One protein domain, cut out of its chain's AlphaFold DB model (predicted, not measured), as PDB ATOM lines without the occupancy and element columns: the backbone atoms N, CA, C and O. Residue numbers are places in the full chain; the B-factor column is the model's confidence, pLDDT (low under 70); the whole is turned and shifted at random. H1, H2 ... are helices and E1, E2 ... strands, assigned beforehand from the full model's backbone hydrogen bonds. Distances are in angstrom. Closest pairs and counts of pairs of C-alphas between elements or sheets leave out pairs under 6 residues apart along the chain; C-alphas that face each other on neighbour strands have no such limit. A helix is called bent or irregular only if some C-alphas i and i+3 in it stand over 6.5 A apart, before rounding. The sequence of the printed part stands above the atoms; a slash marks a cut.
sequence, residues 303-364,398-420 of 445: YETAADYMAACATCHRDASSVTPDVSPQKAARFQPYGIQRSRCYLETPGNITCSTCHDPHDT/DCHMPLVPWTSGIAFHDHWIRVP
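Overview. This is residues 303 to 364 and 398 to 420 of the 445 residues of a protein of Rhodopirellula solitaria (UniProt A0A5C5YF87). A short helix, H3, lies near the middle of a body built largely of loops; the longest helix, H1, packs on H3 toward one end of the long axis, and a small hairpin of two strands, E1 and E2, makes the other end, with the short helix H2 beside E1. H4, another short helix, lies off to one side of H3, and the unnamed residues 349 to 364 follow it. The printed part has 85 residues, with four named helices and then two named strands, in the order H1, H2, H3, H4, E1, E2; the two strands are antiparallel. The class is mixed, helices and strands, but under half of the residues, 35 of the 85, are in named elements. The whole is compact, with a radius of gyration of the C-alphas of 12.8 A and spans of 38 by 30 by 26 A.

Along the chain. H1, residues 306 to 317, begins with C-alpha 306 at (197.378, 199.202, 160.186) and is 15.4 A long. It is neither bent nor irregular, but only just: C-alphas 313 and 316 are 6.0 A apart. H2 is residues 329 to 332, H3 residues 336 to 340, with C-alpha 336 at (184.533, 200.220, 166.879), and H4 residues 344 to 348. E1, residues 403 to 407, is 12.8 A long; E2, residues 410 to 413, is 10.7 A long and ends with C-alpha 413 at (179.823, 207.055, 169.825).

Arrangement. H1 and H3 touch, and their closest C-alphas, those of Ala 314 and Pro 337, are 5.8 A apart. H3 and H4 are close but not clearly touching, with the C-alphas of Ile 340 and Tyr 346 closest at 6.4 A. H2 and H3 are also close but not clearly touching, with the C-alphas of Ala 332 and Gly 339 closest at 7.2 A. The closest C-alphas of H2 and E1, those of Gln 330 and Trp 406, are 5.4 A apart, and H2 and E2 are near each other, with 5 pairs of C-alphas within 10 A. E1 and E2 form a hairpin, antiparallel at 151 degrees; N 404 and O 412 are within hydrogen-bond range at 2.8 A, as are N 406 and O 410 at 2.9 A. H1 and H4 are apart, and H1 is apart from E1 and E2. In H3 and H4 every O i to N i+4 pair is within hydrogen-bond range, in H1 7 of 8 are, and H2 is too short for such a pair.

Size, cuts and confidence. The two C-alphas farthest apart, those of Pro 350 and Ser 408, are 39.4 A apart. Residues 365 to 397 are not printed, and C-alphas 364 and 398 are 20.4 A apart across this cut, which lies in the link from H4 to E1. The link from H1 to H2 is long, with 11 residues. The mean pLDDT of the printed part is 92.2, and no printed residue is under 70.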
ATOM      1  N   TYR A 303     202.996 194.561 164.737       91.00
ATOM      2  CA  TYR A 303     202.042 195.546 164.228       91.00
ATOM      3  C   TYR A 303     202.634 196.277 163.014       91.00
ATOM      4  O   TYR A 303     202.800 197.494 163.030       91.00
ATOM      5  N   GLU A 304     203.038 195.515 161.993       90.38
ATOM      6  CA  GLU A 304     203.767 196.050 160.832       90.38
ATOM      7  C   GLU A 304     202.880 196.914 159.921       90.38
ATOM      8  O   GLU A 304     203.367 197.868 159.311       90.38
ATOM      9  N   THR A 305     201.577 196.625 159.857       93.81
ATOM     10  CA  THR A 305     200.588 197.430 159.129       93.81
ATOM     11  C   THR A 305     199.399 197.824 160.008       93.81
ATOM     12  O   THR A 305     199.088 197.186 161.017       93.81
ATOM     13  N   ALA A 306     198.656 198.849 159.575       94.06
ATOM     14  CA  ALA A 306     197.378 199.202 160.186       94.06
ATOM     15  C   ALA A 306     196.361 198.044 160.137       94.06
ATOM     16  O   ALA A 306     195.538 197.929 161.041       94.06
ATOM     17  N   ALA A 307     196.435 197.151 159.140       93.06
ATOM     18  CA  ALA A 307     195.571 195.975 159.069       93.06
ATOM     19  C   ALA A 307     195.867 194.976 160.203       93.06
ATOM     20  O   ALA A 307     194.929 194.495 160.838       93.06
ATOM     21  N   ASP A 308     197.144 194.729 160.517       94.06
ATOM     22  CA  ASP A 308     197.553 193.853 161.629       94.06
ATOM     23  C   ASP A 308     197.125 194.442 162.981       94.06
ATOM     24  O   ASP A 308     196.576 193.744 163.837       94.06
ATOM     25  N   TYR A 309     197.311 195.758 163.148       94.50
ATOM     26  CA  TYR A 309     196.867 196.491 164.334       94.50
ATOM     27  C   TYR A 309     195.343 196.393 164.514       94.50
ATOM     28  O   TYR A 309     194.852 196.013 165.580       94.50
ATOM     29  N   MET A 310     194.576 196.680 163.456       94.94
ATOM     30  CA  MET A 310     193.116 196.602 163.492       94.94
ATOM     31  C   MET A 310     192.611 195.174 163.728       94.94
ATOM     32  O   MET A 310     191.638 195.012 164.463       94.94
ATOM     33  N   ALA A 311     193.264 194.145 163.177       93.44
ATOM     34  CA  ALA A 311     192.905 192.742 163.398       93.44
ATOM     35  C   ALA A 311     193.091 192.309 164.865       93.44
ATOM     36  O   ALA A 311     192.244 191.606 165.428       93.44
ATOM     37  N   ALA A 312     194.155 192.779 165.527       93.44
ATOM     38  CA  ALA A 312     194.358 192.526 166.950       93.44
ATOM     39  C   ALA A 312     193.246 193.160 167.805       93.44
ATOM     40  O   ALA A 312     192.648 192.472 168.631       93.44
ATOM     41  N   CYS A 313     192.884 194.425 167.557       94.12
ATOM     42  CA  CYS A 313     191.748 195.065 168.232       94.12
ATOM     43  C   CYS A 313     190.410 194.366 167.916       94.12
ATOM     44  O   CYS A 313     189.585 194.149 168.808       94.12
ATOM     45  N   ALA A 314     190.196 193.973 166.655       94.75
ATOM     46  CA  ALA A 314     188.985 193.300 166.186       94.75
ATOM     47  C   ALA A 314     188.753 191.923 166.823       94.75
ATOM     48  O   ALA A 314     187.601 191.503 166.915       94.75
ATOM     49  N   THR A 315     189.802 191.274 167.345       91.81
ATOM     50  CA  THR A 315     189.694 190.022 168.118       91.81
ATOM     51  C   THR A 315     188.699 190.142 169.282       91.81
ATOM     52  O   THR A 315     188.002 189.175 169.576       91.81
ATOM     53  N   CYS A 316     188.591 191.324 169.904       94.19
ATOM     54  CA  CYS A 316     187.634 191.596 170.983       94.19
ATOM     55  C   CYS A 316     186.554 192.614 170.567       94.19
ATOM     56  O   CYS A 316     185.366 192.386 170.788       94.19
ATOM     57  N   HIS A 317     186.945 193.724 169.930       93.94
ATOM     58  CA  HIS A 317     186.035 194.832 169.593       93.94
ATOM     59  C   HIS A 317     185.221 194.625 168.307       93.94
ATOM     60  O   HIS A 317     184.286 195.385 168.057       93.94
ATOM     61  N   ARG A 318     185.525 193.561 167.551       93.75
ATOM     62  CA  ARG A 318     184.788 193.038 166.390       93.75
ATOM     63  C   ARG A 318     184.761 193.913 165.133       93.75
ATOM     64  O   ARG A 318     184.447 195.102 165.145       93.75
ATOM     65  N   ASP A 319     185.048 193.259 164.013       94.75
ATOM     66  CA  ASP A 319     185.020 193.813 162.661       94.75
ATOM     67  C   ASP A 319     184.031 193.063 161.745       94.75
ATOM     68  O   ASP A 319     183.249 192.213 162.192       94.75
ATOM     69  N   ALA A 320     184.084 193.356 160.443       93.25
ATOM     70  CA  ALA A 320     183.213 192.766 159.428       93.25
ATOM     71  C   ALA A 320     183.370 191.242 159.235       93.25
ATOM     72  O   ALA A 320     182.497 190.636 158.619       93.25
ATOM     73  N   SER A 321     184.413 190.601 159.778       91.81
ATOM     74  CA  SER A 321     184.518 189.131 159.794       91.81
ATOM     75  C   SER A 321     183.562 188.479 160.802       91.81
ATOM     76  O   SER A 321     183.212 187.306 160.668       91.81
ATOM     77  N   SER A 322     183.127 189.244 161.807       88.06
ATOM     78  CA  SER A 322     182.383 188.753 162.974       88.06
ATOM     79  C   SER A 322     180.991 189.374 163.135       88.06
ATOM     80  O   SER A 322     180.182 188.880 163.922       88.06
ATOM     81  N   VAL A 323     180.710 190.490 162.462       89.94
ATOM     82  CA  VAL A 323     179.451 191.240 162.554       89.94
ATOM     83  C   VAL A 323     178.555 190.874 161.372       89.94
ATOM     84  O   VAL A 323     179.003 190.876 160.227       89.94
ATOM     85  N   THR A 324     177.288 190.544 161.633       88.19
ATOM     86  CA  THR A 324     176.369 190.092 160.580       88.19
ATOM     87  C   THR A 324     175.953 191.253 159.658       88.19
ATOM     88  O   THR A 324     175.869 192.395 160.117       88.19
ATOM     89  N   PRO A 325     175.683 191.011 158.357       81.75
ATOM     90  CA  PRO A 325     175.345 192.085 157.411       81.75
ATOM     91  C   PRO A 325     174.045 192.843 157.725       81.75
ATOM     92  O   PRO A 325     173.857 193.955 157.243       81.75
ATOM     93  N   ASP A 326     173.156 192.238 158.512       87.12
ATOM     94  CA  ASP A 326     171.848 192.743 158.939       87.12
ATOM     95  C   ASP A 326     171.878 193.474 160.297       87.12
ATOM     96  O   ASP A 326     170.826 193.792 160.855       87.12
ATOM     97  N   VAL A 327     173.066 193.739 160.854       89.75
ATOM     98  CA  VAL A 327     173.211 194.423 162.146       89.75
ATOM     99  C   VAL A 327     172.527 195.799 162.139       89.75
ATOM    100  O   VAL A 327     172.795 196.655 161.293       89.75
ATOM    101  N   SER A 328     171.651 196.046 163.117       89.69
ATOM    102  CA  SER A 328     171.028 197.362 163.287       89.69
ATOM    103  C   SER A 328     172.074 198.422 163.674       89.69
ATOM    104  O   SER A 328     172.980 198.107 164.453       89.69
ATOM    105  N   PRO A 329     171.967 199.687 163.214       86.38
ATOM    106  CA  PRO A 329     172.946 200.737 163.521       86.38
ATOM    107  C   PRO A 329     173.259 200.887 165.020       86.38
ATOM    108  O   PRO A 329     174.415 201.019 165.412       86.38
ATOM    109  N   GLN A 330     172.239 200.750 165.870       88.06
ATOM    110  CA  GLN A 330     172.340 200.828 167.332       88.06
ATOM    111  C   GLN A 330     173.168 199.682 167.938       88.06
ATOM    112  O   GLN A 330     173.801 199.854 168.977       88.06
ATOM    113  N   LYS A 331     173.192 198.509 167.287       89.00
ATOM    114  CA  LYS A 331     174.067 197.384 167.654       89.00
ATOM    115  C   LYS A 331     175.437 197.476 166.976       89.00
ATOM    116  O   LYS A 331     176.404 196.986 167.550       89.00
ATOM    117  N   ALA A 332     175.540 198.112 165.808       91.94
ATOM    118  CA  ALA A 332     176.802 198.321 165.099       91.94
ATOM    119  C   ALA A 332     177.722 199.338 165.798       91.94
ATOM    120  O   ALA A 332     178.924 199.100 165.871       91.94
ATOM    121  N   ALA A 333     177.172 200.414 166.375       93.19
ATOM    122  CA  ALA A 333     177.942 201.473 167.046       93.19
ATOM    123  C   ALA A 333     178.830 200.976 168.210       93.19
ATOM    124  O   ALA A 333     179.819 201.619 168.557       93.19
ATOM    125  N   ARG A 334     178.521 199.808 168.796       92.06
ATOM    126  CA  ARG A 334     179.332 199.182 169.857       92.06
ATOM    127  C   ARG A 334     180.587 198.454 169.345       92.06
ATOM    128  O   ARG A 334     181.384 198.010 170.165       92.06
ATOM    129  N   PHE A 335     180.731 198.282 168.028       94.62
ATOM    130  CA  PHE A 335     181.823 197.552 167.379       94.62
ATOM    131  C   PHE A 335     182.752 198.542 166.658       94.62
ATOM    132  O   PHE A 335     182.564 198.862 165.482       94.62
ATOM    133  N   GLN A 336     183.739 199.085 167.373       94.88
ATOM    134  CA  GLN A 336     184.533 200.220 166.879       94.88
ATOM    135  C   GLN A 336     185.347 199.890 165.607       94.88
ATOM    136  O   GLN A 336     185.299 200.698 164.677       94.88
ATOM    137  N   PRO A 337     186.010 198.715 165.476       96.12
ATOM    138  CA  PRO A 337     186.673 198.289 164.242       96.12
ATOM    139  C   PRO A 337     185.721 198.196 163.044       96.12
ATOM    140  O   PRO A 337     186.044 198.705 161.973       96.12
ATOM    141  N   TYR A 338     184.524 197.621 163.231       96.06
ATOM    142  CA  TYR A 338     183.488 197.556 162.192       96.06
ATOM    143  C   TYR A 338     183.078 198.948 161.687       96.06
ATOM    144  O   TYR A 338     182.866 199.124 160.489       96.06
ATOM    145  N   GLY A 339     182.992 199.940 162.579       95.38
ATOM    146  CA  GLY A 339     182.724 201.330 162.210       95.38
ATOM    147  C   GLY A 339     183.901 201.997 161.492       95.38
ATOM    148  O   GLY A 339     183.762 202.460 160.356       95.38
ATOM    149  N   ILE A 340     185.081 202.022 162.120       95.69
ATOM    150  CA  ILE A 340     186.226 202.795 161.614       95.69
ATOM    151  C   ILE A 340     186.697 202.286 160.248       95.69
ATOM    152  O   ILE A 340     186.925 203.100 159.359       95.69
ATOM    153  N   GLN A 341     186.698 200.969 160.007       95.38
ATOM    154  CA  GLN A 341     187.061 200.381 158.708       95.38
ATOM    155  C   GLN A 341     186.133 200.800 157.549       95.38
ATOM    156  O   GLN A 341     186.530 200.731 156.387       95.38
ATOM    157  N   ARG A 342     184.905 201.254 157.840       94.31
ATOM    158  CA  ARG A 342     183.939 201.779 156.854       94.31
ATOM    159  C   ARG A 342     184.058 203.295 156.643       94.31
ATOM    160  O   ARG A 342     183.319 203.866 155.838       94.31
ATOM    161  N   SER A 343     184.928 203.963 157.397       95.00
ATOM    162  CA  SER A 343     185.037 205.423 157.444       95.00
ATOM    163  C   SER A 343     186.010 205.947 156.396       95.00
ATOM    164  O   SER A 343     187.059 205.351 156.153       95.00
ATOM    165  N   ARG A 344     185.710 207.106 155.797       92.75
ATOM    166  CA  ARG A 344     186.567 207.698 154.753       92.75
ATOM    167  C   ARG A 344     187.977 208.011 155.259       92.75
ATOM    168  O   ARG A 344     188.939 207.777 154.541       92.75
ATOM    169  N   CYS A 345     188.115 208.445 156.513       90.44
ATOM    170  CA  CYS A 345     189.416 208.654 157.158       90.44
ATOM    171  C   CYS A 345     190.269 207.372 157.247       90.44
ATOM    172  O   CYS A 345     191.486 207.457 157.125       90.44
ATOM    173  N   TYR A 346     189.664 206.188 157.380       94.69
ATOM    174  CA  TYR A 346     190.386 204.917 157.286       94.69
ATOM    175  C   TYR A 346     190.713 204.560 155.838       94.69
ATOM    176  O   TYR A 346     191.854 204.227 155.535       94.69
ATOM    177  N   LEU A 347     189.730 204.650 154.941       93.00
ATOM    178  CA  LEU A 347     189.836 204.171 153.559       93.00
ATOM    179  C   LEU A 347     190.719 205.047 152.651       93.00
ATOM    180  O   LEU A 347     191.275 204.532 151.684       93.00
ATOM    181  N   GLU A 348     190.842 206.347 152.935       91.44
ATOM    182  CA  GLU A 348     191.497 207.325 152.048       91.44
ATOM    183  C   GLU A 348     192.837 207.857 152.585       91.44
ATOM    184  O   GLU A 348     193.601 208.457 151.828       91.44
ATOM    185  N   THR A 349     193.164 207.616 153.859       90.19
ATOM    186  CA  THR A 349     194.473 207.982 154.427       90.19
ATOM    187  C   THR A 349     195.552 207.006 153.938       90.19
ATOM    188  O   THR A 349     195.390 205.797 154.119       90.19
ATOM    189  N   PRO A 350     196.672 207.471 153.349       90.25
ATOM    190  CA  PRO A 350     197.767 206.589 152.944       90.25
ATOM    191  C   PRO A 350     198.354 205.827 154.142       90.25
ATOM    192  O   PRO A 350     198.807 206.441 155.101       90.25
ATOM    193  N   GLY A 351     198.345 204.492 154.078       89.75
ATOM    194  CA  GLY A 351     198.731 203.614 155.196       89.75
ATOM    195  C   GLY A 351     197.596 203.268 156.172       89.75
ATOM    196  O   GLY A 351     197.802 202.423 157.037       89.75
ATOM    197  N   ASN A 352     196.407 203.860 155.978       93.94
ATOM    198  CA  ASN A 352     195.226 203.798 156.848       93.94
ATOM    199  C   ASN A 352     195.470 204.393 158.255       93.94
ATOM    200  O   ASN A 352     196.593 204.725 158.625       93.94
ATOM    201  N   ILE A 353     194.396 204.560 159.038       94.25
ATOM    202  CA  ILE A 353     194.479 204.938 160.463       94.25
ATOM    203  C   ILE A 353     194.203 203.728 161.363       94.25
ATOM    204  O   ILE A 353     193.604 202.742 160.937       94.25
ATOM    205  N   THR A 354     194.613 203.820 162.622       95.06
ATOM    206  CA  THR A 354     194.424 202.802 163.668       95.06
ATOM    207  C   THR A 354     193.632 203.369 164.848       95.06
ATOM    208  O   THR A 354     193.492 204.585 164.981       95.06
ATOM    209  N   CYS A 355     193.195 202.515 165.780       94.25
ATOM    210  CA  CYS A 355     192.669 202.968 167.078       94.25
ATOM    211  C   CYS A 355     193.661 203.913 167.793       94.25
ATOM    212  O   CYS A 355     193.271 204.959 168.312       94.25
ATOM    213  N   SER A 356     194.958 203.580 167.732       93.56
ATOM    214  CA  SER A 356     196.062 204.366 168.301       93.56
ATOM    215  C   SER A 356     196.377 205.681 167.580       93.56
ATOM    216  O   SER A 356     197.205 206.452 168.052       93.56
ATOM    217  N   THR A 357     195.715 205.974 166.456       93.31
ATOM    218  CA  THR A 357     195.788 207.301 165.820       93.31
ATOM    219  C   THR A 357     194.985 208.345 166.609       93.31
ATOM    220  O   THR A 357     195.288 209.532 166.538       93.31
ATOM    221  N   CYS A 358     193.976 207.917 167.381       91.94
ATOM    222  CA  CYS A 358     193.093 208.811 168.137       91.94
ATOM    223  C   CYS A 358     193.152 208.606 169.661       91.94
ATOM    224  O   CYS A 358     192.979 209.578 170.397       91.94
ATOM    225  N   HIS A 359     193.403 207.385 170.142       93.12
ATOM    226  CA  HIS A 359     193.368 207.037 171.567       93.12
ATOM    227  C   HIS A 359     194.679 206.400 172.037       93.12
ATOM    228  O   HIS A 359     195.318 205.673 171.281       93.12
ATOM    229  N   ASP A 360     195.052 206.609 173.299       93.81
ATOM    230  CA  ASP A 360     196.089 205.792 173.937       93.81
ATOM    231  C   ASP A 360     195.555 204.352 174.104       93.81
ATOM    232  O   ASP A 360     194.456 204.187 174.642       93.81
ATOM    233  N   PRO A 361     196.256 203.304 173.627       94.25
ATOM    234  CA  PRO A 361     195.846 201.920 173.859       94.25
ATOM    235  C   PRO A 361     196.046 201.446 175.311       94.25
ATOM    236  O   PRO A 361     195.493 200.402 175.669       94.25
ATOM    237  N   HIS A 362     196.824 202.169 176.127       96.75
ATOM    238  CA  HIS A 362     197.108 201.809 177.517       96.75
ATOM    239  C   HIS A 362     196.133 202.442 178.510       96.75
ATOM    240  O   HIS A 362     195.729 201.751 179.432       96.75
ATOM    241  N   ASP A 363     195.751 203.714 178.362       95.38
ATOM    242  CA  ASP A 363     194.862 204.400 179.320       95.38
ATOM    243  C   ASP A 363     193.366 204.108 179.062       95.38
ATOM    244  O   ASP A 363     192.963 203.395 178.139       95.38
ATOM    245  N   THR A 364     192.496 204.671 179.897       91.62
ATOM    246  CA  THR A 364     191.074 204.819 179.586       91.62
ATOM    247  C   THR A 364     190.858 205.836 178.459       91.62
ATOM    248  O   THR A 364     191.633 206.777 178.287       91.62
ATOM    249  N   ASP A 398     179.794 215.448 167.677       86.94
ATOM    250  CA  ASP A 398     178.322 215.350 167.673       86.94
ATOM    251  C   ASP A 398     177.736 215.129 166.271       86.94
ATOM    252  O   ASP A 398     176.719 214.450 166.126       86.94
ATOM    253  N   CYS A 399     178.381 215.663 165.229       85.69
ATOM    254  CA  CYS A 399     177.927 215.506 163.848       85.69
ATOM    255  C   CYS A 399     178.509 214.274 163.141       85.69
ATOM    256  O   CYS A 399     177.805 213.685 162.325       85.69
ATOM    257  N   HIS A 400     179.766 213.896 163.408       90.44
ATOM    258  CA  HIS A 400     180.447 212.810 162.682       90.44
ATOM    259  C   HIS A 400     180.556 211.485 163.445       90.44
ATOM    260  O   HIS A 400     180.805 210.455 162.821       90.44
ATOM    261  N   MET A 401     180.397 211.504 164.769       93.75
ATOM    262  CA  MET A 401     180.463 210.339 165.659       93.75
ATOM    263  C   MET A 401     179.367 210.430 166.740       93.75
ATOM    264  O   MET A 401     179.676 210.415 167.936       93.75
ATOM    265  N   PRO A 402     178.080 210.588 166.371       92.38
ATOM    266  CA  PRO A 402     177.010 210.843 167.331       92.38
ATOM    267  C   PRO A 402     176.895 209.732 168.382       92.38
ATOM    268  O   PRO A 402     177.192 208.566 168.119       92.38
ATOM    269  N   LEU A 403     176.437 210.096 169.580       93.06
ATOM    270  CA  LEU A 403     176.203 209.152 170.672       93.06
ATOM    271  C   LEU A 403     174.916 208.349 170.409       93.06
ATOM    272  O   LEU A 403     173.812 208.878 170.520       93.06
ATOM    273  N   VAL A 404     175.057 207.066 170.074       94.56
ATOM    274  CA  VAL A 404     173.958 206.158 169.717       94.56
ATOM    275  C   VAL A 404     173.520 205.330 170.936       94.56
ATOM    276  O   VAL A 404     174.317 204.535 171.444       94.56
ATOM    277  N   PRO A 405     172.267 205.463 171.420       93.00
ATOM    278  CA  PRO A 405     171.728 204.619 172.488       93.00
ATOM    279  C   PRO A 405     171.567 203.156 172.056       93.00
ATOM    280  O   PRO A 405     171.174 202.884 170.922       93.00
ATOM    281  N   TRP A 406     171.805 202.219 172.981       88.94
ATOM    282  CA  TRP A 406     171.659 200.778 172.733       88.94
ATOM    283  C   TRP A 406     170.626 200.100 173.653       88.94
ATOM    284  O   TRP A 406     169.536 199.772 173.191       88.94
ATOM    285  N   THR A 407     170.935 199.877 174.937       87.88
ATOM    286  CA  THR A 407     169.989 199.344 175.944       87.88
ATOM    287  C   THR A 407     170.445 199.673 177.375       87.88
ATOM    288  O   THR A 407     171.590 200.070 177.581       87.88
ATOM    289  N   SER A 408     169.555 199.560 178.367       85.81
ATOM    290  CA  SER A 408     169.798 199.806 179.807       85.81
ATOM    291  C   SER A 408     170.472 201.149 180.166       85.81
ATOM    292  O   SER A 408     171.062 201.294 181.237       85.81
ATOM    293  N   GLY A 409     170.366 202.158 179.293       86.06
ATOM    294  CA  GLY A 409     171.034 203.462 179.439       86.06
ATOM    295  C   GLY A 409     172.488 203.500 178.948       86.06
ATOM    296  O   GLY A 409     173.163 204.507 179.139       86.06
ATOM    297  N   ILE A 410     172.974 202.429 178.315       90.81
ATOM    298  CA  ILE A 410     174.266 202.374 177.624       90.81
ATOM    299  C   ILE A 410     174.121 203.002 176.231       90.81
ATOM    300  O   ILE A 410     173.157 202.725 175.510       90.81
ATOM    301  N   ALA A 411     175.107 203.807 175.842       92.56
ATOM    302  CA  ALA A 411     175.242 204.400 174.518       92.56
ATOM    303  C   ALA A 411     176.720 204.412 174.092       92.56
ATOM    304  O   ALA A 411     177.606 204.424 174.950       92.56
ATOM    305  N   PHE A 412     176.978 204.429 172.783       93.81
ATOM    306  CA  PHE A 412     178.324 204.442 172.195       93.81
ATOM    307  C   PHE A 412     178.420 205.509 171.101       93.81
ATOM    308  O   PHE A 412     177.466 205.696 170.351       93.81
ATOM    309  N   HIS A 413     179.560 206.188 170.978       93.88
ATOM    310  CA  HIS A 413     179.823 207.055 169.825       93.88
ATOM    311  C   HIS A 413     179.977 206.205 168.555       93.88
ATOM    312  O   HIS A 413     180.761 205.253 168.552       93.88
ATOM    313  N   ASP A 414     179.246 206.528 167.483       94.94
ATOM    314  CA  ASP A 414     179.364 205.804 166.210       94.94
ATOM    315  C   ASP A 414     180.765 206.004 165.612       94.94
ATOM    316  O   ASP A 414     181.156 207.113 165.253       94.94
ATOM    317  N   HIS A 415     181.530 204.916 165.503       95.75
ATOM    318  CA  HIS A 415     182.870 204.930 164.915       95.75
ATOM    319  C   HIS A 415     182.858 204.802 163.386       95.75
ATOM    320  O   HIS A 415     183.923 204.814 162.774       95.75
ATOM    321  N   TRP A 416     181.691 204.707 162.735       95.38
ATOM    322  CA  TRP A 416     181.579 204.895 161.289       95.38
ATOM    323  C   TRP A 416     181.564 206.395 160.943       95.38
ATOM    324  O   TRP A 416     180.539 206.952 160.552       95.38
ATOM    325  N   ILE A 417     182.721 207.043 161.104       93.75
ATOM    326  CA  ILE A 417     182.931 208.498 161.091       93.75
ATOM    327  C   ILE A 417     182.428 209.140 159.785       93.75
ATOM    328  O   ILE A 417     183.083 209.085 158.737       93.75
ATOM    329  N   ARG A 418     181.246 209.761 159.859       91.50
ATOM    330  CA  ARG A 418     180.517 210.435 158.766       91.50
ATOM    331  C   ARG A 418     179.388 211.273 159.371       91.50
ATOM    332  O   ARG A 418     178.897 210.919 160.436       91.50
ATOM    333  N   VAL A 419     178.892 212.290 158.668       88.44
ATOM    334  CA  VAL A 419     177.551 212.816 158.985       88.44
ATOM    335  C   VAL A 419     176.538 211.740 158.577       88.44
ATOM    336  O   VAL A 419     176.531 211.384 157.394       88.44
ATOM    337  N   PRO A 420     175.730 211.169 159.490       86.38
ATOM    338  CA  PRO A 420     174.730 210.187 159.099       86.38
ATOM    339  C   PRO A 420     173.652 210.839 158.236       86.38
ATOM    340  O   PRO A 420     173.272 211.990 158.457       86.38
TER     341      PRO A 420